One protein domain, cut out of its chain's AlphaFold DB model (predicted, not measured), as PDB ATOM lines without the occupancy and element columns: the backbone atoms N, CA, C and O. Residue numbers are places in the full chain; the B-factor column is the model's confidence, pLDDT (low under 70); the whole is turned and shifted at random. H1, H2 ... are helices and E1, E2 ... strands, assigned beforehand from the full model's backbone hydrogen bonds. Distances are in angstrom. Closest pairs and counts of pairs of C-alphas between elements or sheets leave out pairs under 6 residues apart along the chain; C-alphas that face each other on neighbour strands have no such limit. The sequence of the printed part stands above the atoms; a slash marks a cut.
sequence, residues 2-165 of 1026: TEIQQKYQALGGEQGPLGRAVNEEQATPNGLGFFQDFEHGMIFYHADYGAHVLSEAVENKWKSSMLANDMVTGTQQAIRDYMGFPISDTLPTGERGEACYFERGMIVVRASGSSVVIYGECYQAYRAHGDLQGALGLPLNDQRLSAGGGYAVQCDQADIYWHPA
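AT A GLANCE: This is residues 2 to 165 of the 1026 residues of an uncharacterized protein of Methylophilus sp (UniProt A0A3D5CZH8). Three small antiparallel sheets follow one another along the longest axis: E1 E2 E3 near one end, E4 E5 E6 in the middle and the hairpin E7 E8 near the other end. H1 covers the first sheet, H2 fills the space between the first two, and H5 packs on both the second and the hairpin, while the short helices H3 and H4 sit beside H2. The printed part has 164 residues with five named helices and eight named strands, in the order H1 E1 E2 E3 H2 H3 H4 E4 E5 E6 H5 E7 E8; the sheets run E1 E2 E3, E4 E5 E6 and E7 E8. The class is mixed, helices and strands, with under half of the residues in named elements. The whole is compact, with a radius of gyration of the C-alphas of 16.0 A, and spans 47 by 35 by 25 A.

HOW THE PARTS SIT: E1 (residues 33 to 38), E2 (41 to 46) and E3 (50 to 55) form a meander, each strand the antiparallel neighbour of the one before. N 36 and O 43 are 3.0 A apart, and N 44 and O 52 2.9 A, within hydrogen-bond range. H1 (3 to 10) and H2 (56 to 62) are on opposite faces of this sheet, three layers in all. H1 has a height over the sheet of 8.5 A, with C-alphas 4 and 51 closest to E3 at 5.9 A; H2 stands up from it. H2 is also on the second meander, E4 (98 to 102), E5 (105 to 109) and E6 (115 to 119), at a height of 8.3 A, with C-alphas 58 and 107 the closest of H2 and E5 at 6.3 A. There N 100 and O 107 are 2.9 A apart, and N 108 and O 116 2.9 A. H4 (79 to 83), on the same face as H2, touches H3 (65 to 69), their closest C-alphas, 67 and 79, 4.8 A apart. H5 (120 to 128) is on the second sheet too. E7 (151 to 154) and E8 (158 to 163) are a hairpin, with N 153 and O 160 2.8 A apart; the closest C-alphas of H5 and E8 are 122 and 162, at 6.3 A. In the five helices every O i to N i+4 pair is within hydrogen-bond range. H1 and H5 are apart.

IN THESE COORDINATES: H1 begins at C-alpha 3 (50.987, -43.619, -45.316) and is 10.4 A long. E1 and E2 are 17.0 A each, E3 16.6 A, E8 16.7 A and H5 12.5 A. E4 begins at C-alpha 98 (32.041, -30.245, -43.764), and E8 ends at C-alpha 163 (43.717, -4.670, -41.335).

THE WHOLE: The C-alphas farthest apart, of Gln 15 and Ala 165, are 51.6 A apart. The printed part has no cut. The links H1 to E1, H4 to E4 and H5 to E7 are long. No printed residue is under 70 in pLDDT; the mean of the printed part is 93.5.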
ATOM      1  N   THR A   2      52.695 -46.988 -48.464       92.69
ATOM      2  CA  THR A   2      52.865 -45.585 -48.040       92.69
ATOM      3  C   THR A   2      51.821 -45.216 -46.984       92.69
ATOM      4  O   THR A   2      50.867 -45.966 -46.769       92.69
ATOM      5  N   GLU A   3      51.982 -44.086 -46.297       96.00
ATOM      6  CA  GLU A   3      50.987 -43.619 -45.316       96.00
ATOM      7  C   GLU A   3      49.637 -43.307 -45.983       96.00
ATOM      8  O   GLU A   3      48.583 -43.630 -45.437       96.00
ATOM      9  N   ILE A   4      49.662 -42.807 -47.224       96.44
ATOM     10  CA  ILE A   4      48.468 -42.618 -48.058       96.44
ATOM     11  C   ILE A   4      47.778 -43.959 -48.340       96.44
ATOM     12  O   ILE A   4      46.579 -44.102 -48.097       96.44
ATOM     13  N   GLN A   5      48.530 -44.978 -48.766       94.62
ATOM     14  CA  GLN A   5      47.979 -46.319 -48.993       94.62
ATOM     15  C   GLN A   5      47.444 -46.960 -47.701       94.62
ATOM     16  O   GLN A   5      46.409 -47.624 -47.743       94.62
ATOM     17  N   GLN A   6      48.105 -46.762 -46.553       96.25
ATOM     18  CA  GLN A   6      47.625 -47.252 -45.254       96.25
ATOM     19  C   GLN A   6      46.298 -46.588 -44.865       96.25
ATOM     20  O   GLN A   6      45.343 -47.288 -44.524       96.25
ATOM     21  N   LYS A   7      46.203 -45.258 -44.994       96.69
ATOM     22  CA  LYS A   7      44.974 -44.485 -44.765       96.69
ATOM     23  C   LYS A   7      43.841 -44.943 -45.692       96.69
ATOM     24  O   LYS A   7      42.747 -45.229 -45.217       96.69
ATOM     25  N   TYR A   8      44.113 -45.095 -46.989       96.81
ATOM     26  CA  TYR A   8      43.146 -45.568 -47.987       96.81
ATOM     27  C   TYR A   8      42.611 -46.975 -47.678       96.81
ATOM     28  O   TYR A   8      41.402 -47.205 -47.718       96.81
ATOM     29  N   GLN A   9      43.483 -47.917 -47.302       95.94
ATOM     30  CA  GLN A   9      43.061 -49.269 -46.917       95.94
ATOM     31  C   GLN A   9      42.266 -49.275 -45.601       95.94
ATOM     32  O   GLN A   9      41.268 -49.986 -45.502       95.94
ATOM     33  N   ALA A  10      42.631 -48.438 -44.623       95.38
ATOM     34  CA  ALA A  10      41.868 -48.267 -43.382       95.38
ATOM     35  C   ALA A  10      40.455 -47.684 -43.609       95.38
ATOM     36  O   ALA A  10      39.557 -47.931 -42.806       95.38
ATOM     37  N   LEU A  11      40.246 -46.959 -44.713       95.00
ATOM     38  CA  LEU A  11      38.947 -46.431 -45.151       95.00
ATOM     39  C   LEU A  11      38.127 -47.425 -46.000       95.00
ATOM     40  O   LEU A  11      36.993 -47.113 -46.356       95.00
ATOM     41  N   GLY A  12      38.666 -48.609 -46.320       94.94
ATOM     42  CA  GLY A  12      37.992 -49.646 -47.118       94.94
ATOM     43  C   GLY A  12      38.436 -49.754 -48.585       94.94
ATOM     44  O   GLY A  12      37.838 -50.523 -49.341       94.94
ATOM     45  N   GLY A  13      39.475 -49.024 -49.005       93.69
ATOM     46  CA  GLY A  13      40.001 -49.071 -50.376       93.69
ATOM     47  C   GLY A  13      38.958 -48.665 -51.427       93.69
ATOM     48  O   GLY A  13      38.177 -47.748 -51.194       93.69
ATOM     49  N   GLU A  14      38.890 -49.390 -52.552       93.88
ATOM     50  CA  GLU A  14      37.945 -49.108 -53.658       93.88
ATOM     51  C   GLU A  14      36.457 -49.222 -53.267       93.88
ATOM     52  O   GLU A  14      35.584 -48.920 -54.076       93.88
ATOM     53  N   GLN A  15      36.139 -49.736 -52.076       93.50
ATOM     54  CA  GLN A  15      34.771 -49.824 -51.541       93.50
ATOM     55  C   GLN A  15      34.543 -48.847 -50.372       93.50
ATOM     56  O   GLN A  15      33.487 -48.872 -49.741       93.50
ATOM     57  N   GLY A  16      35.541 -48.011 -50.073       93.25
ATOM     58  CA  GLY A  16      35.479 -46.923 -49.107       93.25
ATOM     59  C   GLY A  16      34.875 -45.634 -49.686       93.25
ATOM     60  O   GLY A  16      34.554 -45.567 -50.873       93.25
ATOM     61  N   PRO A  17      34.750 -44.575 -48.865       91.88
ATOM     62  CA  PRO A  17      34.060 -43.334 -49.233       91.88
ATOM     63  C   PRO A  17      34.749 -42.518 -50.339       91.88
ATOM     64  O   PRO A  17      34.118 -41.640 -50.912       91.88
ATOM     65  N   LEU A  18      36.021 -42.797 -50.640       94.88
ATOM     66  CA  LEU A  18      36.802 -42.094 -51.663       94.88
ATOM     67  C   LEU A  18      36.664 -42.691 -53.075       94.88
ATOM     68  O   LEU A  18      37.081 -42.051 -54.037       94.88
ATOM     69  N   GLY A  19      36.106 -43.898 -53.215       95.62
ATOM     70  CA  GLY A  19      36.143 -44.647 -54.475       95.62
ATOM     71  C   GLY A  19      37.568 -45.058 -54.871       95.62
ATOM     72  O   GLY A  19      38.428 -45.273 -54.016       95.62
ATOM     73  N   ARG A  20      37.824 -45.222 -56.171       96.00
ATOM     74  CA  ARG A  20      39.123 -45.651 -56.720       96.00
ATOM     75  C   ARG A  20      40.145 -44.528 -56.773       96.00
ATOM     76  O   ARG A  20      39.785 -43.372 -56.934       96.00
ATOM     77  N   ALA A  21      41.427 -44.890 -56.760       94.50
ATOM     78  CA  ALA A  21      42.507 -43.965 -57.097       94.50
ATOM     79  C   ALA A  21      42.440 -43.554 -58.581       94.50
ATOM     80  O   ALA A  21      42.376 -44.408 -59.469       94.50
ATOM     81  N   VAL A  22      42.487 -42.247 -58.835       95.31
ATOM     82  CA  VAL A  22      42.471 -41.617 -60.167       95.31
ATOM     83  C   VAL A  22      43.890 -41.479 -60.730       95.31
ATOM     84  O   VAL A  22      44.082 -41.509 -61.947       95.31
ATOM     85  N   ASN A  23      44.897 -41.359 -59.862       93.44
ATOM     86  CA  ASN A  23      46.309 -41.290 -60.231       93.44
ATOM     87  C   ASN A  23      47.212 -42.086 -59.269       93.44
ATOM     88  O   ASN A  23      46.764 -42.605 -58.245       93.44
ATOM     89  N   GLU A  24      48.489 -42.229 -59.629       94.06
ATOM     90  CA  GLU A  24      49.532 -42.682 -58.699       94.06
ATOM     91  C   GLU A  24      49.905 -41.556 -57.721       94.06
ATOM     92  O   GLU A  24      49.697 -40.380 -58.014       94.06
ATOM     93  N   GLU A  25      50.466 -41.924 -56.568       94.62
ATOM     94  CA  GLU A  25      50.898 -41.003 -55.508       94.62
ATOM     95  C   GLU A  25      51.956 -39.999 -56.009       94.62
ATOM     96  O   GLU A  25      53.006 -40.384 -56.528       94.62
ATOM     97  N   GLN A  26      51.682 -38.703 -55.846       94.50
ATOM     98  CA  GLN A  26      52.491 -37.594 -56.358       94.50
ATOM     99  C   GLN A  26      53.127 -36.805 -55.215       94.50
ATOM    100  O   GLN A  26      52.510 -36.594 -54.174       94.50
ATOM    101  N   ALA A  27      54.345 -36.304 -55.419       89.81
ATOM    102  CA  ALA A  27      54.931 -35.309 -54.524       89.81
ATOM    103  C   ALA A  27      54.311 -33.923 -54.774       89.81
ATOM    104  O   ALA A  27      53.978 -33.573 -55.909       89.81
ATOM    105  N   THR A  28      54.204 -33.096 -53.734       83.75
ATOM    106  CA  THR A  28      53.827 -31.683 -53.887       83.75
ATOM    107  C   THR A  28      54.875 -30.910 -54.705       83.75
ATOM    108  O   THR A  28      56.052 -31.276 -54.693       83.75
ATOM    109  N   PRO A  29      54.521 -29.783 -55.358       77.12
ATOM    110  CA  PRO A  29      55.479 -28.986 -56.139       77.12
ATOM    111  C   PRO A  29      56.690 -28.454 -55.351       77.12
ATOM    112  O   PRO A  29      57.712 -28.126 -55.948       77.12
ATOM    113  N   ASN A  30      56.588 -28.367 -54.019       77.56
ATOM    114  CA  ASN A  30      57.682 -28.001 -53.112       77.56
ATOM    115  C   ASN A  30      58.427 -29.210 -52.501       77.56
ATOM    116  O   ASN A  30      59.389 -29.013 -51.767       77.56
ATOM    117  N   GLY A  31      58.003 -30.446 -52.794       84.25
ATOM    118  CA  GLY A  31      58.642 -31.689 -52.345       84.25
ATOM    119  C   GLY A  31      58.500 -32.022 -50.854       84.25
ATOM    120  O   GLY A  31      59.163 -32.946 -50.391       84.25
ATOM    121  N   LEU A  32      57.679 -31.279 -50.101       87.00
ATOM    122  CA  LEU A  32      57.524 -31.451 -48.648       87.00
ATOM    123  C   LEU A  32      56.438 -32.469 -48.258       87.00
ATOM    124  O   LEU A  32      56.495 -33.039 -47.172       87.00
ATOM    125  N   GLY A  33      55.459 -32.708 -49.132       90.56
ATOM    126  CA  GLY A  33      54.366 -33.649 -48.898       90.56
ATOM    127  C   GLY A  33      54.083 -34.530 -50.109       90.56
ATOM    128  O   GLY A  33      54.648 -34.344 -51.189       90.56
ATOM    129  N   PHE A  34      53.171 -35.476 -49.921       94.94
ATOM    130  CA  PHE A  34      52.653 -36.354 -50.967       94.94
ATOM    131  C   PHE A  34      51.127 -36.263 -51.007       94.94
ATOM    132  O   PHE A  34      50.493 -35.937 -50.005       94.94
ATOM    133  N   PHE A  35      50.525 -36.549 -52.155       95.19
ATOM    134  CA  PHE A  35      49.077 -36.634 -52.301       95.19
ATOM    135  C   PHE A  35      48.686 -37.689 -53.340       95.19
ATOM    136  O   PHE A  35      49.469 -38.027 -54.227       95.19
ATOM    137  N   GLN A  36      47.471 -38.214 -53.225       96.88
ATOM    138  CA  GLN A  36      46.866 -39.085 -54.228       96.88
ATOM    139  C   GLN A  36      45.388 -38.729 -54.374       96.88
ATOM    140  O   GLN A  36      44.701 -38.519 -53.370       96.88
ATOM    141  N   ASP A  37      44.919 -38.675 -55.617       96.44
ATOM    142  CA  ASP A  37      43.549 -38.303 -55.954       96.44
ATOM    143  C   ASP A  37      42.702 -39.556 -56.182       96.44
ATOM    144  O   ASP A  37      43.175 -40.553 -56.740       96.44
ATOM    145  N   PHE A  38      41.440 -39.498 -55.773       97.25
ATOM    146  CA  PHE A  38      40.463 -40.579 -55.832       97.25
ATOM    147  C   PHE A  38      39.137 -40.074 -56.430       97.25
ATOM    148  O   PHE A  38      38.937 -38.873 -56.595       97.25
ATOM    149  N   GLU A  39      38.225 -40.982 -56.783       95.38
ATOM    150  CA  GLU A  39      36.956 -40.657 -57.461       95.38
ATOM    151  C   GLU A  39      36.076 -39.647 -56.691       95.38
ATOM    152  O   GLU A  39      35.306 -38.930 -57.327       95.38
ATOM    153  N   HIS A  40      36.204 -39.564 -55.357       94.75
ATOM    154  CA  HIS A  40      35.407 -38.684 -54.480       94.75
ATOM    155  C   HIS A  40      36.236 -37.868 -53.461       94.75
ATOM    156  O   HIS A  40      35.730 -37.473 -52.404       94.75
ATOM    157  N   GLY A  41      37.513 -37.607 -53.750       95.88
ATOM    158  CA  GLY A  41      38.374 -36.759 -52.916       95.88
ATOM    159  C   GLY A  41      39.856 -37.117 -53.002       95.88
ATOM    160  O   GLY A  41      40.273 -37.931 -53.820       95.88
ATOM    161  N   MET A  42      40.659 -36.571 -52.094       97.00
ATOM    162  CA  MET A  42      42.118 -36.719 -52.082       97.00
ATOM    163  C   MET A  42      42.602 -37.171 -50.702       97.00
ATOM    164  O   MET A  42      42.057 -36.758 -49.677       97.00
ATOM    165  N   ILE A  43      43.671 -37.966 -50.652       97.50
ATOM    166  CA  ILE A  43      44.447 -38.149 -49.417       97.50
ATOM    167  C   ILE A  43      45.754 -37.377 -49.554       97.50
ATOM    168  O   ILE A  43      46.515 -37.587 -50.498       97.50
ATOM    169  N   PHE A  44      46.014 -36.500 -48.590       96.38
ATOM    170  CA  PHE A  44      47.257 -35.751 -48.448       96.38
ATOM    171  C   PHE A  44      48.133 -36.362 -47.347       96.38
ATOM    172  O   PHE A  44      47.603 -36.896 -46.376       96.38
ATOM    173  N   TYR A  45      49.458 -36.260 -47.452       96.12
ATOM    174  CA  TYR A  45      50.409 -36.676 -46.420       96.12
ATOM    175  C   TYR A  45      51.539 -35.656 -46.224       96.12
ATOM    176  O   TYR A  45      52.217 -35.269 -47.179       96.12
ATOM    177  N   HIS A  46      51.790 -35.287 -44.964       95.06
ATOM    178  CA  HIS A  46      52.972 -34.538 -44.525       95.06
ATOM    179  C   HIS A  46      53.661 -35.273 -43.371       95.06
ATOM    180  O   HIS A  46      52.984 -35.871 -42.535       95.06
ATOM    181  N   ALA A  47      54.991 -35.183 -43.276       92.88
ATOM    182  CA  ALA A  47      55.756 -35.882 -42.238       92.88
ATOM    183  C   ALA A  47      55.361 -35.474 -40.804       92.88
ATOM    184  O   ALA A  47      55.322 -36.326 -39.919       92.88
ATOM    185  N   ASP A  48      55.027 -34.197 -40.587       93.31
ATOM    186  CA  ASP A  48      54.698 -33.661 -39.256       93.31
ATOM    187  C   ASP A  48      53.211 -33.789 -38.869       93.31
ATOM    188  O   ASP A  48      52.867 -33.608 -37.701       93.31
ATOM    189  N   TYR A  49      52.322 -34.083 -39.829       93.56
ATOM    190  CA  TYR A  49      50.860 -34.088 -39.624       93.56
ATOM    191  C   TYR A  49      50.219 -35.468 -39.854       93.56
ATOM    192  O   TYR A  49      49.209 -35.801 -39.237       93.56
ATOM    193  N   GLY A  50      50.845 -36.319 -40.673       95.44
ATOM    194  CA  GLY A  50      50.318 -37.624 -41.060       95.44
ATOM    195  C   GLY A  50      49.449 -37.562 -42.317       95.44
ATOM    196  O   GLY A  50      49.578 -36.650 -43.135       95.44
ATOM    197  N   ALA A  51      48.616 -38.591 -42.507       96.50
ATOM    198  CA  ALA A  51      47.764 -38.748 -43.686       96.50
ATOM    199  C   ALA A  51      46.321 -38.278 -43.419       96.50
ATOM    200  O   ALA A  51      45.660 -38.773 -42.497       96.50
ATOM    201  N   HIS A  52      45.824 -37.368 -44.256       97.50
ATOM    202  CA  HIS A  52      44.568 -36.634 -44.091       97.50
ATOM    203  C   HIS A  52      43.656 -36.738 -45.320       97.50
ATOM    204  O   HIS A  52      44.116 -36.595 -46.451       97.50
ATOM    205  N   VAL A  53      42.360 -36.966 -45.097       97.62
ATOM    206  CA  VAL A  53      41.325 -37.059 -46.142       97.62
ATOM    207  C   VAL A  53      40.709 -35.691 -46.427       97.62
ATOM    208  O   VAL A  53      40.120 -35.078 -45.536       97.62
ATOM    209  N   LEU A  54      40.763 -35.251 -47.681       97.50
ATOM    210  CA  LEU A  54      40.022 -34.102 -48.194       97.50
ATOM    211  C   LEU A  54      38.846 -34.613 -49.031       97.50
ATOM    212  O   LEU A  54      39.056 -35.387 -49.963       97.50
ATOM    213  N   SER A  55      37.618 -34.193 -48.710       95.12
ATOM    214  CA  SER A  55      36.457 -34.495 -49.560       95.12
ATOM    215  C   SER A  55      36.551 -33.760 -50.899       95.12
ATOM    216  O   SER A  55      37.215 -32.725 -50.997       95.12
ATOM    217  N   GLU A  56      35.856 -34.257 -51.925       94.75
ATOM    218  CA  GLU A  56      35.802 -33.656 -53.268       94.75
ATOM    219  C   GLU A  56      35.578 -32.127 -53.244       94.75
ATOM    220  O   GLU A  56      36.232 -31.382 -53.977       94.75
ATOM    221  N   ALA A  57      34.700 -31.620 -52.372       95.25
ATOM    222  CA  ALA A  57      34.403 -30.188 -52.273       95.25
ATOM    223  C   ALA A  57      35.532 -29.363 -51.615       95.25
ATOM    224  O   ALA A  57      35.744 -28.202 -51.987       95.25
ATOM    225  N   VAL A  58      36.272 -29.951 -50.667       97.00
ATOM    226  CA  VAL A  58      37.459 -29.344 -50.040       97.00
ATOM    227  C   VAL A  58      38.649 -29.376 -51.001       97.00
ATOM    228  O   VAL A  58      39.334 -28.367 -51.175       97.00
ATOM    229  N   GLU A  59      38.871 -30.510 -51.667       95.44
ATOM    230  CA  GLU A  59      39.937 -30.704 -52.649       95.44
ATOM    231  C   GLU A  59      39.806 -29.720 -53.819       95.44
ATOM    232  O   GLU A  59      40.746 -28.973 -54.103       95.44
ATOM    233  N   ASN A  60      38.626 -29.653 -54.450       95.62
ATOM    234  CA  ASN A  60      38.359 -28.729 -55.556       95.62
ATOM    235  C   ASN A  60      38.565 -27.260 -55.149       95.62
ATOM    236  O   ASN A  60      39.013 -26.449 -55.962       95.62
ATOM    237  N   LYS A  61      38.291 -26.906 -53.885       96.94
ATOM    238  CA  LYS A  61      38.566 -25.563 -53.357       96.94
ATOM    239  C   LYS A  61      40.065 -25.322 -53.176       96.94
ATOM    240  O   LYS A  61      40.567 -24.300 -53.644       96.94
ATOM    241  N   TRP A  62      40.791 -26.259 -52.563       94.56
ATOM    242  CA  TRP A  62      42.238 -26.157 -52.319       94.56
ATOM    243  C   TRP A  62      43.067 -26.140 -53.615       94.56
ATOM    244  O   TRP A  62      44.046 -25.399 -53.719       94.56
ATOM    245  N   LYS A  63      42.635 -26.890 -54.639       92.38
ATOM    246  CA  LYS A  63      43.229 -26.903 -55.989       92.38
ATOM    247  C   LYS A  63      42.754 -25.750 -56.894       92.38
ATOM    248  O   LYS A  63      43.222 -25.647 -58.026       92.38
ATOM    249  N   SER A  64      41.841 -24.888 -56.432       95.75
ATOM    250  CA  SER A  64      41.249 -23.833 -57.267       95.75
ATOM    251  C   SER A  64      42.267 -22.788 -57.744       95.75
ATOM    252  O   SER A  64      43.248 -22.468 -57.070       95.75
ATOM    253  N   SER A  65      42.002 -22.202 -58.916       95.00
ATOM    254  CA  SER A  65      42.850 -21.161 -59.509       95.00
ATOM    255  C   SER A  65      42.954 -19.897 -58.652       95.00
ATOM    256  O   SER A  65      43.993 -19.249 -58.702       95.00
ATOM    257  N   MET A  66      41.935 -19.584 -57.845       94.19
ATOM    258  CA  MET A  66      41.981 -18.523 -56.833       94.19
ATOM    259  C   MET A  66      43.143 -18.779 -55.863       94.19
ATOM    260  O   MET A  66      44.124 -18.044 -55.854       94.19
ATOM    261  N   LEU A  67      43.101 -19.882 -55.106       94.56
ATOM    262  CA  LEU A  67      44.089 -20.117 -54.045       94.56
ATOM    263  C   LEU A  67      45.490 -20.428 -54.583       94.56
ATOM    264  O   LEU A  67      46.477 -20.196 -53.888       94.56
ATOM    265  N   ALA A  68      45.588 -20.918 -55.820       92.62
ATOM    266  CA  ALA A  68      46.857 -21.184 -56.486       92.62
ATOM    267  C   ALA A  68      47.561 -19.938 -57.066       92.62
ATOM    268  O   ALA A  68      48.749 -20.043 -57.367       92.62
ATOM    269  N   ASN A  69      46.872 -18.801 -57.255       92.31
ATOM    270  CA  ASN A  69      47.440 -17.615 -57.925       92.31
ATOM    271  C   ASN A  69      47.250 -16.296 -57.156       92.31
ATOM    272  O   ASN A  69      48.129 -15.436 -57.223       92.31
ATOM    273  N   ASP A  70      46.138 -16.121 -56.440       92.88
ATOM    274  CA  ASP A  70      45.870 -14.904 -55.673       92.88
ATOM    275  C   ASP A  70      46.773 -14.853 -54.432       92.88
ATOM    276  O   ASP A  70      46.994 -15.863 -53.760       92.88
ATOM    277  N   MET A  71      47.320 -13.672 -54.139       92.00
ATOM    278  CA  MET A  71      48.373 -13.473 -53.135       92.00
ATOM    279  C   MET A  71      47.810 -12.978 -51.801       92.00
ATOM    280  O   MET A  71      46.904 -12.142 -51.772       92.00
ATOM    281  N   VAL A  72      48.393 -13.426 -50.685       91.06
ATOM    282  CA  VAL A  72      48.040 -12.910 -49.354       91.06
ATOM    283  C   VAL A  72      48.650 -11.526 -49.144       91.06
ATOM    284  O   VAL A  72      49.855 -11.331 -49.324       91.06
ATOM    285  N   THR A  73      47.821 -10.559 -48.753       86.56
ATOM    286  CA  THR A  73      48.209  -9.147 -48.619       86.56
ATOM    287  C   THR A  73      49.365  -8.967 -47.636       86.56
ATOM    288  O   THR A  73      49.365  -9.527 -46.543       86.56
ATOM    289  N   GLY A  74      50.375  -8.192 -48.040       84.88
ATOM    290  CA  GLY A  74      51.626  -8.027 -47.289       84.88
ATOM    291  C   GLY A  74      52.661  -9.140 -47.508       84.88
ATOM    292  O   GLY A  74      53.760  -9.048 -46.964       84.88
ATOM    293  N   THR A  75      52.359 -10.162 -48.316       87.31
ATOM    294  CA  THR A  75      53.258 -11.293 -48.610       87.31
ATOM    295  C   THR A  75      53.572 -11.418 -50.109       87.31
ATOM    296  O   THR A  75      53.073 -10.657 -50.936       87.31
ATOM    297  N   GLN A  76      54.405 -12.401 -50.462       89.94
ATOM    298  CA  GLN A  76      54.621 -12.874 -51.840       89.94
ATOM    299  C   GLN A  76      54.173 -14.340 -52.012       89.94
ATOM    300  O   GLN A  76      54.717 -15.064 -52.842       89.94
ATOM    301  N   GLN A  77      53.237 -14.807 -51.178       91.75
ATOM    302  CA  GLN A  77      52.739 -16.185 -51.184       91.75
ATOM    303  C   GLN A  77      51.303 -16.239 -51.708       91.75
ATOM    304  O   GLN A  77      50.451 -15.453 -51.286       91.75
ATOM    305  N   ALA A  78      51.034 -17.201 -52.595       93.19
ATOM    306  CA  ALA A  78      49.674 -17.537 -53.003       93.19
ATOM    307  C   ALA A  78      48.883 -18.072 -51.794       93.19
ATOM    308  O   ALA A  78      49.471 -18.713 -50.919       93.19
ATOM    309  N   ILE A  79      47.566 -17.843 -51.737       94.69
ATOM    310  CA  ILE A  79      46.739 -18.181 -50.559       94.69
ATOM    311  C   ILE A  79      46.901 -19.649 -50.141       94.69
ATOM    312  O   ILE A  79      47.092 -19.914 -48.958       94.69
ATOM    313  N   ARG A  80      46.909 -20.598 -51.087       93.12
ATOM    314  CA  ARG A  80      47.121 -22.032 -50.812       93.12
ATOM    315  C   ARG A  80      48.462 -22.292 -50.118       93.12
ATOM    316  O   ARG A  80      48.526 -23.051 -49.158       93.12
ATOM    317  N   ASP A  81      49.522 -21.648 -50.595       92.00
ATOM    318  CA  ASP A  81      50.888 -21.875 -50.120       92.00
ATOM    319  C   ASP A  81      51.148 -21.139 -48.787       92.00
ATOM    320  O   ASP A  81      51.955 -21.589 -47.975       92.00
ATOM    321  N   TYR A  82      50.414 -20.050 -48.523       94.19
ATOM    322  CA  TYR A  82      50.356 -19.378 -47.221       94.19
ATOM    323  C   TYR A  82      49.517 -20.155 -46.192       94.19
ATOM    324  O   TYR A  82      49.905 -20.235 -45.026       94.19
ATOM    325  N   MET A  83      48.388 -20.751 -46.597       95.19
ATOM    326  CA  MET A  83      47.555 -21.610 -45.742       95.19
ATOM    327  C   MET A  83      48.302 -22.849 -45.246       95.19
ATOM    328  O   MET A  83      47.986 -23.341 -44.164       95.19
ATOM    329  N   GLY A  84      49.282 -23.325 -46.020       92.81
ATOM    330  CA  GLY A  84      50.074 -24.509 -45.712       92.81
ATOM    331  C   GLY A  84      49.326 -25.811 -45.996       92.81
ATOM    332  O   GLY A  84      48.400 -25.865 -46.811       92.81
ATOM    333  N   PHE A  85      49.754 -26.884 -45.335       93.31
ATOM    334  CA  PHE A  85      49.192 -28.216 -45.542       93.31
ATOM    335  C   PHE A  85      47.940 -28.488 -44.692       93.31
ATOM    336  O   PHE A  85      47.749 -27.836 -43.660       93.31
ATOM    337  N   PRO A  86      47.085 -29.448 -45.099       95.94
ATOM    338  CA  PRO A  86      46.039 -29.992 -44.239       95.94
ATOM    339  C   PRO A  86      46.613 -30.556 -42.936       95.94
ATOM    340  O   PRO A  86      47.644 -31.229 -42.956       95.94
ATOM    341  N   ILE A  87      45.909 -30.322 -41.827       96.44
ATOM    342  CA  ILE A  87      46.252 -30.818 -40.480       96.44
ATOM    343  C   ILE A  87      45.104 -31.611 -39.827       96.44
ATOM    344  O   ILE A  87      45.155 -31.949 -38.644       96.44
ATOM    345  N   SER A  88      44.033 -31.881 -40.576       96.44
ATOM    346  CA  SER A  88      42.916 -32.725 -40.156       96.44
ATOM    347  C   SER A  88      42.381 -33.537 -41.329       96.44
ATOM    348  O   SER A  88      42.510 -33.135 -42.483       96.44
ATOM    349  N   ASP A  89      41.704 -34.647 -41.032       96.94
ATOM    350  CA  ASP A  89      40.705 -35.166 -41.968       96.94
ATOM    351  C   ASP A  89      39.578 -34.134 -42.157       96.94
ATOM    352  O   ASP A  89      39.395 -33.234 -41.331       96.94
ATOM    353  N   THR A  90      38.799 -34.280 -43.222       96.06
ATOM    354  CA  THR A  90      37.543 -33.547 -43.394       96.06
ATOM    355  C   THR A  90      36.517 -34.071 -42.391       96.06
ATOM    356  O   THR A  90      36.230 -35.267 -42.345       96.06
ATOM    357  N   LEU A  91      35.984 -33.175 -41.562       92.88
ATOM    358  CA  LEU A  91      35.050 -33.478 -40.478       92.88
ATOM    359  C   LEU A  91      33.664 -32.891 -40.790       92.88
ATOM    360  O   LEU A  91      33.590 -31.780 -41.314       92.88
ATOM    361  N   PRO A  92      32.557 -33.570 -40.442       90.00
ATOM    362  CA  PRO A  92      31.219 -33.013 -40.621       90.00
ATOM    363  C   PRO A  92      30.971 -31.832 -39.669       90.00
ATOM    364  O   PRO A  92      31.329 -31.886 -38.490       90.00
ATOM    365  N   THR A  93      30.296 -30.788 -40.153       86.12
ATOM    366  CA  THR A  93      29.752 -29.715 -39.303       86.12
ATOM    367  C   THR A  93      28.340 -30.064 -38.828       86.12
ATOM    368  O   THR A  93      27.643 -30.894 -39.420       86.12
ATOM    369  N   GLY A  94      27.869 -29.387 -37.773       76.19
ATOM    370  CA  GLY A  94      26.516 -29.588 -37.236       76.19
ATOM    371  C   GLY A  94      25.378 -29.321 -38.237       76.19
ATOM    372  O   GLY A  94      24.280 -29.841 -38.058       76.19
ATOM    373  N   GLU A  95      25.636 -28.572 -39.316       78.94
ATOM    374  CA  GLU A  95      24.638 -28.228 -40.342       78.94
ATOM    375  C   GLU A  95      24.471 -29.288 -41.449       78.94
ATOM    376  O   GLU A  95      23.664 -29.091 -42.356       78.94
ATOM    377  N   ARG A  96      25.211 -30.412 -41.401       80.88
ATOM    378  CA  ARG A  96      25.500 -31.292 -42.564       80.88
ATOM    379  C   ARG A  96      26.403 -30.640 -43.622       80.88
ATOM    380  O   ARG A  96      26.376 -31.037 -44.784       80.88
ATOM    381  N   GLY A  97      27.174 -29.632 -43.224       89.38
ATOM    382  CA  GLY A  97      28.354 -29.210 -43.969       89.38
ATOM    383  C   GLY A  97      29.573 -30.059 -43.599       89.38
ATOM    384  O   GLY A  97      29.469 -31.037 -42.858       89.38
ATOM    385  N   GLU A  98      30.742 -29.637 -44.061       94.94
ATOM    386  CA  GLU A  98      32.041 -30.245 -43.764       94.94
ATOM    387  C   GLU A  98      33.096 -29.165 -43.480       94.94
ATOM    388  O   GLU A  98      32.915 -28.001 -43.837       94.94
ATOM    389  N   ALA A  99      34.203 -29.529 -42.837       96.38
ATOM    390  CA  ALA A  99      35.321 -28.637 -42.553       96.38
ATOM    391  C   ALA A  99      36.660 -29.387 -42.583       96.38
ATOM    392  O   ALA A  99      36.770 -30.489 -42.047       96.38
ATOM    393  N   CYS A 100      37.690 -28.767 -43.155       97.50
ATOM    394  CA  CYS A 100      39.071 -29.245 -43.122       97.50
ATOM    395  C   CYS A 100      39.997 -28.111 -42.669       97.50
ATOM    396  O   CYS A 100      39.933 -27.001 -43.210       97.50
ATOM    397  N   TYR A 101      40.865 -28.391 -41.696       97.44
ATOM    398  CA  TYR A 101      41.822 -27.423 -41.160       97.44
ATOM    399  C   TYR A 101      43.185 -27.541 -41.850       97.44
ATOM    400  O   TYR A 101      43.610 -28.626 -42.247       97.44
ATOM    401  N   PHE A 102      43.878 -26.410 -41.946       97.31
ATOM    402  CA  PHE A 102      45.218 -26.245 -42.511       97.31
ATOM    403  C   PHE A 102      46.104 -25.484 -41.507       97.31
ATOM    404  O   PHE A 102      45.581 -24.875 -40.570       97.31
ATOM    405  N   GLU A 103      47.429 -25.476 -41.700       95.25
ATOM    406  CA  GLU A 103      48.389 -24.787 -40.806       95.25
ATOM    407  C   GLU A 103      47.960 -23.362 -40.416       95.25
ATOM    408  O   GLU A 103      48.098 -22.963 -39.259       95.25
ATOM    409  N   ARG A 104      47.469 -22.583 -41.391       95.88
ATOM    410  CA  ARG A 104      47.099 -21.163 -41.237       95.88
ATOM    411  C   ARG A 104      45.722 -20.843 -41.824       95.88
ATOM    412  O   ARG A 104      45.497 -19.718 -42.263       95.88
ATOM    413  N   GLY A 105      44.803 -21.807 -41.871       97.12
ATOM    414  CA  GLY A 105      43.457 -21.575 -42.402       97.12
ATOM    415  C   GLY A 105      42.512 -22.762 -42.267       97.12
ATOM    416  O   GLY A 105      42.854 -23.796 -41.697       97.12
ATOM    417  N   MET A 106      41.321 -22.624 -42.838       97.38
ATOM    418  CA  MET A 106      40.346 -23.707 -42.970       97.38
ATOM    419  C   MET A 106      39.515 -23.553 -44.243       97.38
ATOM    420  O   MET A 106      39.297 -22.441 -44.728       97.38
ATOM    421  N   ILE A 107      39.027 -24.681 -44.756       98.00
ATOM    422  CA  ILE A 107      37.992 -24.730 -45.790       98.00
ATOM    423  C   ILE A 107      36.737 -25.330 -45.156       98.00
ATOM    424  O   ILE A 107      36.787 -26.440 -44.627       98.00
ATOM    425  N   VAL A 108      35.624 -24.602 -45.221       96.62
ATOM    426  CA  VAL A 108      34.289 -25.051 -44.801       96.62
ATOM    427  C   VAL A 108      33.426 -25.267 -46.033       96.62
ATOM    428  O   VAL A 108      33.325 -24.396 -46.890       96.62
ATOM    429  N   VAL A 109      32.770 -26.417 -46.115       95.50
ATOM    430  CA  VAL A 109      31.723 -26.708 -47.095       95.50
ATOM    431  C   VAL A 109      30.388 -26.538 -46.384       95.50
ATOM    432  O   VAL A 109      30.106 -27.229 -45.408       95.50
ATOM    433  N   ARG A 110      29.551 -25.608 -46.837       93.19
ATOM    434  CA  ARG A 110      28.208 -25.421 -46.272       93.19
ATOM    435  C   ARG A 110      27.244 -26.505 -46.752       93.19
ATOM    436  O   ARG A 110      27.461 -27.117 -47.793       93.19
ATOM    437  N   ALA A 111      26.112 -26.662 -46.064       90.31
ATOM    438  CA  ALA A 111      25.032 -27.577 -46.461       90.31
ATOM    439  C   ALA A 111      24.432 -27.297 -47.865       90.31
ATOM    440  O   ALA A 111      23.712 -28.129 -48.411       90.31
ATOM    441  N   SER A 112      24.738 -26.140 -48.464       89.25
ATOM    442  CA  SER A 112      24.449 -25.781 -49.860       89.25
ATOM    443  C   SER A 112      25.429 -26.372 -50.890       89.25
ATOM    444  O   SER A 112      25.257 -26.140 -52.084       89.25
ATOM    445  N   GLY A 113      26.492 -27.056 -50.451       88.69
ATOM    446  CA  GLY A 113      27.644 -27.441 -51.277       88.69
ATOM    447  C   GLY A 113      28.647 -26.304 -51.527       88.69
ATOM    448  O   GLY A 113      29.635 -26.497 -52.230       88.69
ATOM    449  N   SER A 114      28.418 -25.110 -50.970       90.94
ATOM    450  CA  SER A 114      29.307 -23.954 -51.146       90.94
ATOM    451  C   SER A 114      30.576 -24.116 -50.305       90.94
ATOM    452  O   SER A 114      30.497 -24.070 -49.078       90.94
ATOM    453  N   SER A 115      31.736 -24.280 -50.947       94.94
ATOM    454  CA  SER A 115      33.036 -24.311 -50.270       94.94
ATOM    455  C   SER A 115      33.620 -22.902 -50.104       94.94
ATOM    456  O   SER A 115      33.773 -22.150 -51.069       94.94
ATOM    457  N   VAL A 116      33.938 -22.559 -48.859       96.44
ATOM    458  CA  VAL A 116      34.368 -21.248 -48.358       96.44
ATOM    459  C   VAL A 116      35.737 -21.385 -47.692       96.44
ATOM    460  O   VAL A 116      35.973 -22.364 -46.987       96.44
ATOM    461  N   VAL A 117      36.636 -20.418 -47.890       97.44
ATOM    462  CA  VAL A 117      37.981 -20.415 -47.291       97.44
ATOM    463  C   VAL A 117      38.279 -19.159 -46.471       97.44
ATOM    464  O   VAL A 117      38.003 -18.036 -46.902       97.44
ATOM    465  N   ILE A 118      38.898 -19.360 -45.303       97.31
ATOM    466  CA  ILE A 118      39.420 -18.298 -44.427       97.31
ATOM    467  C   ILE A 118      40.828 -18.664 -43.933       97.31
ATOM    468  O   ILE A 118      41.146 -19.843 -43.760       97.31
ATOM    469  N   TYR A 119      41.690 -17.665 -43.736       96.81
ATOM    470  CA  TYR A 119      43.120 -17.857 -43.480       96.81
ATOM    471  C   TYR A 119      43.769 -16.695 -42.705       96.81
ATOM    472  O   TYR A 119      43.234 -15.590 -42.598       96.81
ATOM    473  N   GLY A 120      44.954 -16.956 -42.151       95.06
ATOM    474  CA  GLY A 120      45.754 -15.981 -41.409       95.06
ATOM    475  C   GLY A 120      45.037 -15.448 -40.169       95.06
ATOM    476  O   GLY A 120      44.478 -16.207 -39.378       95.06
ATOM    477  N   GLU A 121      45.061 -14.131 -39.989       95.06
ATOM    478  CA  GLU A 121      44.495 -13.459 -38.813       95.06
ATOM    479  C   GLU A 121      42.961 -13.561 -38.735       95.06
ATOM    480  O   GLU A 121      42.424 -13.751 -37.646       95.06
ATOM    481  N   CYS A 122      42.237 -13.545 -39.865       96.62
ATOM    482  CA  CYS A 122      40.780 -13.753 -39.860       96.62
ATOM    483  C   CYS A 122      40.403 -15.161 -39.369       96.62
ATOM    484  O   CYS A 122      39.445 -15.321 -38.616       96.62
ATOM    485  N   TYR A 123      41.183 -16.179 -39.752       97.06
ATOM    486  CA  TYR A 123      41.031 -17.541 -39.231       97.06
ATOM    487  C   TYR A 123      41.391 -17.631 -37.740       97.06
ATOM    488  O   TYR A 123      40.682 -18.292 -36.986       97.06
ATOM    489  N   GLN A 124      42.434 -16.934 -37.280       95.81
ATOM    490  CA  GLN A 124      42.782 -16.895 -35.854       95.81
ATOM    491  C   GLN A 124      41.691 -16.233 -35.000       95.81
ATOM    492  O   GLN A 124      41.332 -16.787 -33.961       95.81
ATOM    493  N   ALA A 125      41.101 -15.121 -35.452       96.06
ATOM    494  CA  ALA A 125      39.961 -14.493 -34.780       96.06
ATOM    495  C   ALA A 125      38.737 -15.429 -34.744       96.06
ATOM    496  O   ALA A 125      38.155 -15.649 -33.683       96.06
ATOM    497  N   TYR A 126      38.407 -16.072 -35.871       97.06
ATOM    498  CA  TYR A 126      37.335 -17.074 -35.945       97.06
ATOM    499  C   TYR A 126      37.533 -18.230 -34.944       97.06
ATOM    500  O   TYR A 126      36.610 -18.633 -34.233       97.06
ATOM    501  N   ARG A 127      38.772 -18.728 -34.836       95.31
ATOM    502  CA  ARG A 127      39.170 -19.773 -33.881       95.31
ATOM    503  C   ARG A 127      39.093 -19.307 -32.426       95.31
ATOM    504  O   ARG A 127      38.690 -20.096 -31.574       95.31
ATOM    505  N   ALA A 128      39.451 -18.055 -32.135       95.06
ATOM    506  CA  ALA A 128      39.368 -17.483 -30.791       95.06
ATOM    507  C   ALA A 128      37.915 -17.377 -30.288       95.06
ATOM    508  O   ALA A 128      37.651 -17.655 -29.120       95.06
ATOM    509  N   HIS A 129      36.971 -17.074 -31.186       94.75
ATOM    510  CA  HIS A 129      35.534 -16.962 -30.893       94.75
ATOM    511  C   HIS A 129      34.759 -18.297 -30.908       94.75
ATOM    512  O   HIS A 129      33.526 -18.305 -30.888       94.75
ATOM    513  N   GLY A 130      35.464 -19.435 -30.892       93.31
ATOM    514  CA  GLY A 130      34.880 -20.768 -30.690       93.31
ATOM    515  C   GLY A 130      34.755 -21.651 -31.937       93.31
ATOM    516  O   GLY A 130      34.206 -22.750 -31.828       93.31
ATOM    517  N   ASP A 131      35.293 -21.224 -33.087       93.00
ATOM    518  CA  ASP A 131      35.371 -22.038 -34.313       93.00
ATOM    519  C   ASP A 131      33.974 -22.512 -34.795       93.00
ATOM    520  O   ASP A 131      32.978 -21.819 -34.588       93.00
ATOM    521  N   LEU A 132      33.861 -23.709 -35.384       91.44
ATOM    522  CA  LEU A 132      32.608 -24.350 -35.821       91.44
ATOM    523  C   LEU A 132      31.499 -24.464 -34.751       91.44
ATOM    524  O   LEU A 132      30.400 -24.914 -35.079       91.44
ATOM    525  N   GLN A 133      31.775 -24.170 -33.476       88.31
ATOM    526  CA  GLN A 133      30.805 -24.167 -32.368       88.31
ATOM    527  C   GLN A 133      30.664 -22.774 -31.716       88.31
ATOM    528  O   GLN A 133      29.994 -22.634 -30.693       88.31
ATOM    529  N   GLY A 134      31.315 -21.758 -32.288       90.50
ATOM    530  CA  GLY A 134      31.365 -20.387 -31.802       90.50
ATOM    531  C   GLY A 134      30.129 -19.558 -32.143       90.50
ATOM    532  O   GLY A 134      29.338 -19.898 -33.025       90.50
ATOM    533  N   ALA A 135      29.982 -18.423 -31.458       89.88
ATOM    534  CA  ALA A 135      28.816 -17.546 -31.595       89.88
ATOM    535  C   ALA A 135      28.688 -16.890 -32.985       89.88
ATOM    536  O   ALA A 135      27.592 -16.496 -33.373       89.88
ATOM    537  N   LEU A 136      29.786 -16.808 -33.747       94.94
ATOM    538  CA  LEU A 136      29.821 -16.185 -35.077       94.94
ATOM    539  C   LEU A 136      29.071 -17.008 -36.148       94.94
ATOM    540  O   LEU A 136      28.661 -16.455 -37.170       94.94
ATOM    541  N   GLY A 137      28.880 -18.315 -35.920       92.88
ATOM    542  CA  GLY A 137      28.363 -19.267 -36.911       92.88
ATOM    543  C   GLY A 137      29.396 -19.653 -37.977       92.88
ATOM    544  O   GLY A 137      30.589 -19.411 -37.811       92.88
ATOM    545  N   LEU A 138      28.978 -20.290 -39.071       93.44
ATOM    546  CA  LEU A 138      29.899 -20.679 -40.146       93.44
ATOM    547  C   LEU A 138      30.191 -19.494 -41.089       93.44
ATOM    548  O   LEU A 138      29.316 -18.650 -41.308       93.44
ATOM    549  N   PRO A 139      31.379 -19.449 -41.721       95.38
ATOM    550  CA  PRO A 139      31.659 -18.531 -42.819       95.38
ATOM    551  C   PRO A 139      30.655 -18.677 -43.976       95.38
ATOM    552  O   PRO A 139      30.264 -19.782 -44.359       95.38
ATOM    553  N   LEU A 140      30.223 -17.550 -44.539       94.25
ATOM    554  CA  LEU A 140      29.279 -17.434 -45.656       94.25
ATOM    555  C   LEU A 140      29.981 -17.224 -47.002       94.25
ATOM    556  O   LEU A 140      29.462 -17.640 -48.036       94.25
ATOM    557  N   ASN A 141      31.138 -16.560 -47.000       93.81
ATOM    558  CA  ASN A 141      31.904 -16.236 -48.197       93.81
ATOM    559  C   ASN A 141      33.413 -16.312 -47.957       93.81
ATOM    560  O   ASN A 141      33.889 -16.262 -46.824       93.81
ATOM    561  N   ASP A 142      34.153 -16.466 -49.056       95.25
ATOM    562  CA  ASP A 142      35.613 -16.445 -49.037       95.25
ATOM    563  C   ASP A 142      36.131 -15.118 -48.486       95.25
ATOM    564  O   ASP A 142      35.567 -14.056 -48.762       95.25
ATOM    565  N   GLN A 143      37.247 -15.188 -47.763       94.75
ATOM    566  CA  GLN A 143      37.964 -14.026 -47.255       94.75
ATOM    567  C   GLN A 143      38.320 -13.044 -48.382       94.75
ATOM    568  O   GLN A 143      39.279 -13.242 -49.136       94.75
ATOM    569  N   ARG A 144      37.535 -11.966 -48.486       91.12
ATOM    570  CA  ARG A 144      37.625 -10.970 -49.559       91.12
ATOM    571  C   ARG A 144      38.619  -9.871 -49.206       91.12
ATOM    572  O   ARG A 144      38.607  -9.354 -48.089       91.12
ATOM    573  N   LEU A 145      39.444  -9.481 -50.175       90.62
ATOM    574  CA  LEU A 145      40.240  -8.256 -50.093       90.62
ATOM    575  C   LEU A 145      39.305  -7.044 -49.934       90.62
ATOM    576  O   LEU A 145      38.213  -7.024 -50.510       90.62
ATOM    577  N   SER A 146      39.728  -6.038 -49.171       88.81
ATOM    578  CA  SER A 146      38.966  -4.803 -48.992       88.81
ATOM    579  C   SER A 146      39.842  -3.545 -48.886       88.81
ATOM    580  O   SER A 146      41.056  -3.577 -49.109       88.81
ATOM    581  N   ALA A 147      39.202  -2.404 -48.613       83.00
ATOM    582  CA  ALA A 147      39.789  -1.069 -48.597       83.00
ATOM    583  C   ALA A 147      41.082  -0.997 -47.766       83.00
ATOM    584  O   ALA A 147      41.219  -1.659 -46.736       83.00
ATOM    585  N   GLY A 148      42.053  -0.208 -48.232       82.94
ATOM    586  CA  GLY A 148      43.347  -0.034 -47.555       82.94
ATOM    587  C   GLY A 148      44.283  -1.253 -47.566       82.94
ATOM    588  O   GLY A 148      45.410  -1.132 -47.099       82.94
ATOM    589  N   GLY A 149      43.870  -2.398 -48.126       86.44
ATOM    590  CA  GLY A 149      44.633  -3.651 -48.055       86.44
ATOM    591  C   GLY A 149      44.307  -4.501 -46.821       86.44
ATOM    592  O   GLY A 149      45.137  -5.297 -46.387       86.44
ATOM    593  N   GLY A 150      43.118  -4.327 -46.242       92.56
ATOM    594  CA  GLY A 150      42.573  -5.266 -45.264       92.56
ATOM    595  C   GLY A 150      41.808  -6.427 -45.908       92.56
ATOM    596  O   GLY A 150      41.673  -6.520 -47.131       92.56
ATOM    597  N   TYR A 151      41.276  -7.304 -45.063       95.38
ATOM    598  CA  TYR A 151      40.406  -8.422 -45.419       95.38
ATOM    599  C   TYR A 151      39.075  -8.328 -44.670       95.38
ATOM    600  O   TYR A 151      39.000  -7.764 -43.578       95.38
ATOM    601  N   ALA A 152      38.036  -8.940 -45.232       95.94
ATOM    602  CA  ALA A 152      36.774  -9.186 -44.545       95.94
ATOM    603  C   ALA A 152      36.279 -10.618 -44.804       95.94
ATOM    604  O   ALA A 152      36.466 -11.165 -45.892       95.94
ATOM    605  N   VAL A 153      35.622 -11.203 -43.809       96.62
ATOM    606  CA  VAL A 153      34.920 -12.493 -43.854       96.62
ATOM    607  C   VAL A 153      33.525 -12.258 -43.295       96.62
ATOM    608  O   VAL A 153      33.395 -11.630 -42.247       96.62
ATOM    609  N   GLN A 154      32.492 -12.785 -43.944       96.56
ATOM    610  CA  GLN A 154      31.146 -12.790 -43.371       96.56
ATOM    611  C   GLN A 154      30.831 -14.164 -42.790       96.56
ATOM    612  O   GLN A 154      31.096 -15.176 -43.437       96.56
ATOM    613  N   CYS A 155      30.268 -14.201 -41.588       95.94
ATOM    614  CA  CYS A 155      29.767 -15.398 -40.912       95.94
ATOM    615  C   CYS A 155      28.257 -15.249 -40.648       95.94
ATOM    616  O   CYS A 155      27.674 -14.190 -40.893       95.94
ATOM    617  N   ASP A 156      27.595 -16.304 -40.170       93.62
ATOM    618  CA  ASP A 156      26.130 -16.307 -40.025       93.62
ATOM    619  C   ASP A 156      25.582 -15.232 -39.072       93.62
ATOM    620  O   ASP A 156      24.466 -14.756 -39.280       93.62
ATOM    621  N   GLN A 157      26.336 -14.864 -38.028       95.50
ATOM    622  CA  GLN A 157      25.909 -13.905 -36.995       95.50
ATOM    623  C   GLN A 157      26.795 -12.644 -36.901       95.50
ATOM    624  O   GLN A 157      26.392 -11.666 -36.269       95.50
ATOM    625  N   ALA A 158      27.974 -12.652 -37.530       97.06
ATOM    626  CA  ALA A 158      29.020 -11.634 -37.389       97.06
ATOM    627  C   ALA A 158      29.807 -11.435 -38.698       97.06
ATOM    628  O   ALA A 158      29.869 -12.353 -39.514       97.06
ATOM    629  N   ASP A 159      30.478 -10.293 -38.867       97.19
ATOM    630  CA  ASP A 159      31.549 -10.129 -39.865       97.19
ATOM    631  C   ASP A 159      32.897  -9.970 -39.145       97.19
ATOM    632  O   ASP A 159      33.002  -9.216 -38.179       97.19
ATOM    633  N   ILE A 160      33.936 -10.656 -39.629       97.94
ATOM    634  CA  ILE A 160      35.319 -10.500 -39.158       97.94
ATOM    635  C   ILE A 160      36.061  -9.599 -40.139       97.94
ATOM    636  O   ILE A 160      36.106  -9.878 -41.340       97.94
ATOM    637  N   TYR A 161      36.695  -8.554 -39.623       97.38
ATOM    638  CA  TYR A 161      37.496  -7.610 -40.392       97.38
ATOM    639  C   TYR A 161      38.942  -7.630 -39.909       97.38
ATOM    640  O   TYR A 161      39.195  -7.566 -38.709       97.38
ATOM    641  N   TRP A 162      39.893  -7.654 -40.843       96.31
ATOM    642  CA  TRP A 162      41.318  -7.519 -40.547       96.31
ATOM    643  C   TRP A 162      41.945  -6.366 -41.317       96.31
ATOM    644  O   TRP A 162      41.704  -6.215 -42.513       96.31
ATOM    645  N   HIS A 163      42.827  -5.614 -40.666       95.31
ATOM    646  CA  HIS A 163      43.717  -4.670 -41.335       95.31
ATOM    647  C   HIS A 163      45.102  -4.688 -40.665       95.31
ATOM    648  O   HIS A 163      45.177  -4.727 -39.434       95.31
ATOM    649  N   PRO A 164      46.220  -4.595 -41.416       91.81
ATOM    650  CA  PRO A 164      47.573  -4.697 -40.851       91.81
ATOM    651  C   PRO A 164      47.939  -3.587 -39.848       91.81
ATOM    652  O   PRO A 164      48.943  -3.703 -39.153       91.81
ATOM    653  N   ALA A 165      47.140  -2.517 -39.764       91.25
ATOM    654  CA  ALA A 165      47.300  -1.443 -38.777       91.25
ATOM    655  C   ALA A 165      46.397  -1.574 -37.530       91.25
ATOM    656  O   ALA A 165      46.511  -0.737 -36.638       91.25
TER     657      ALA A 165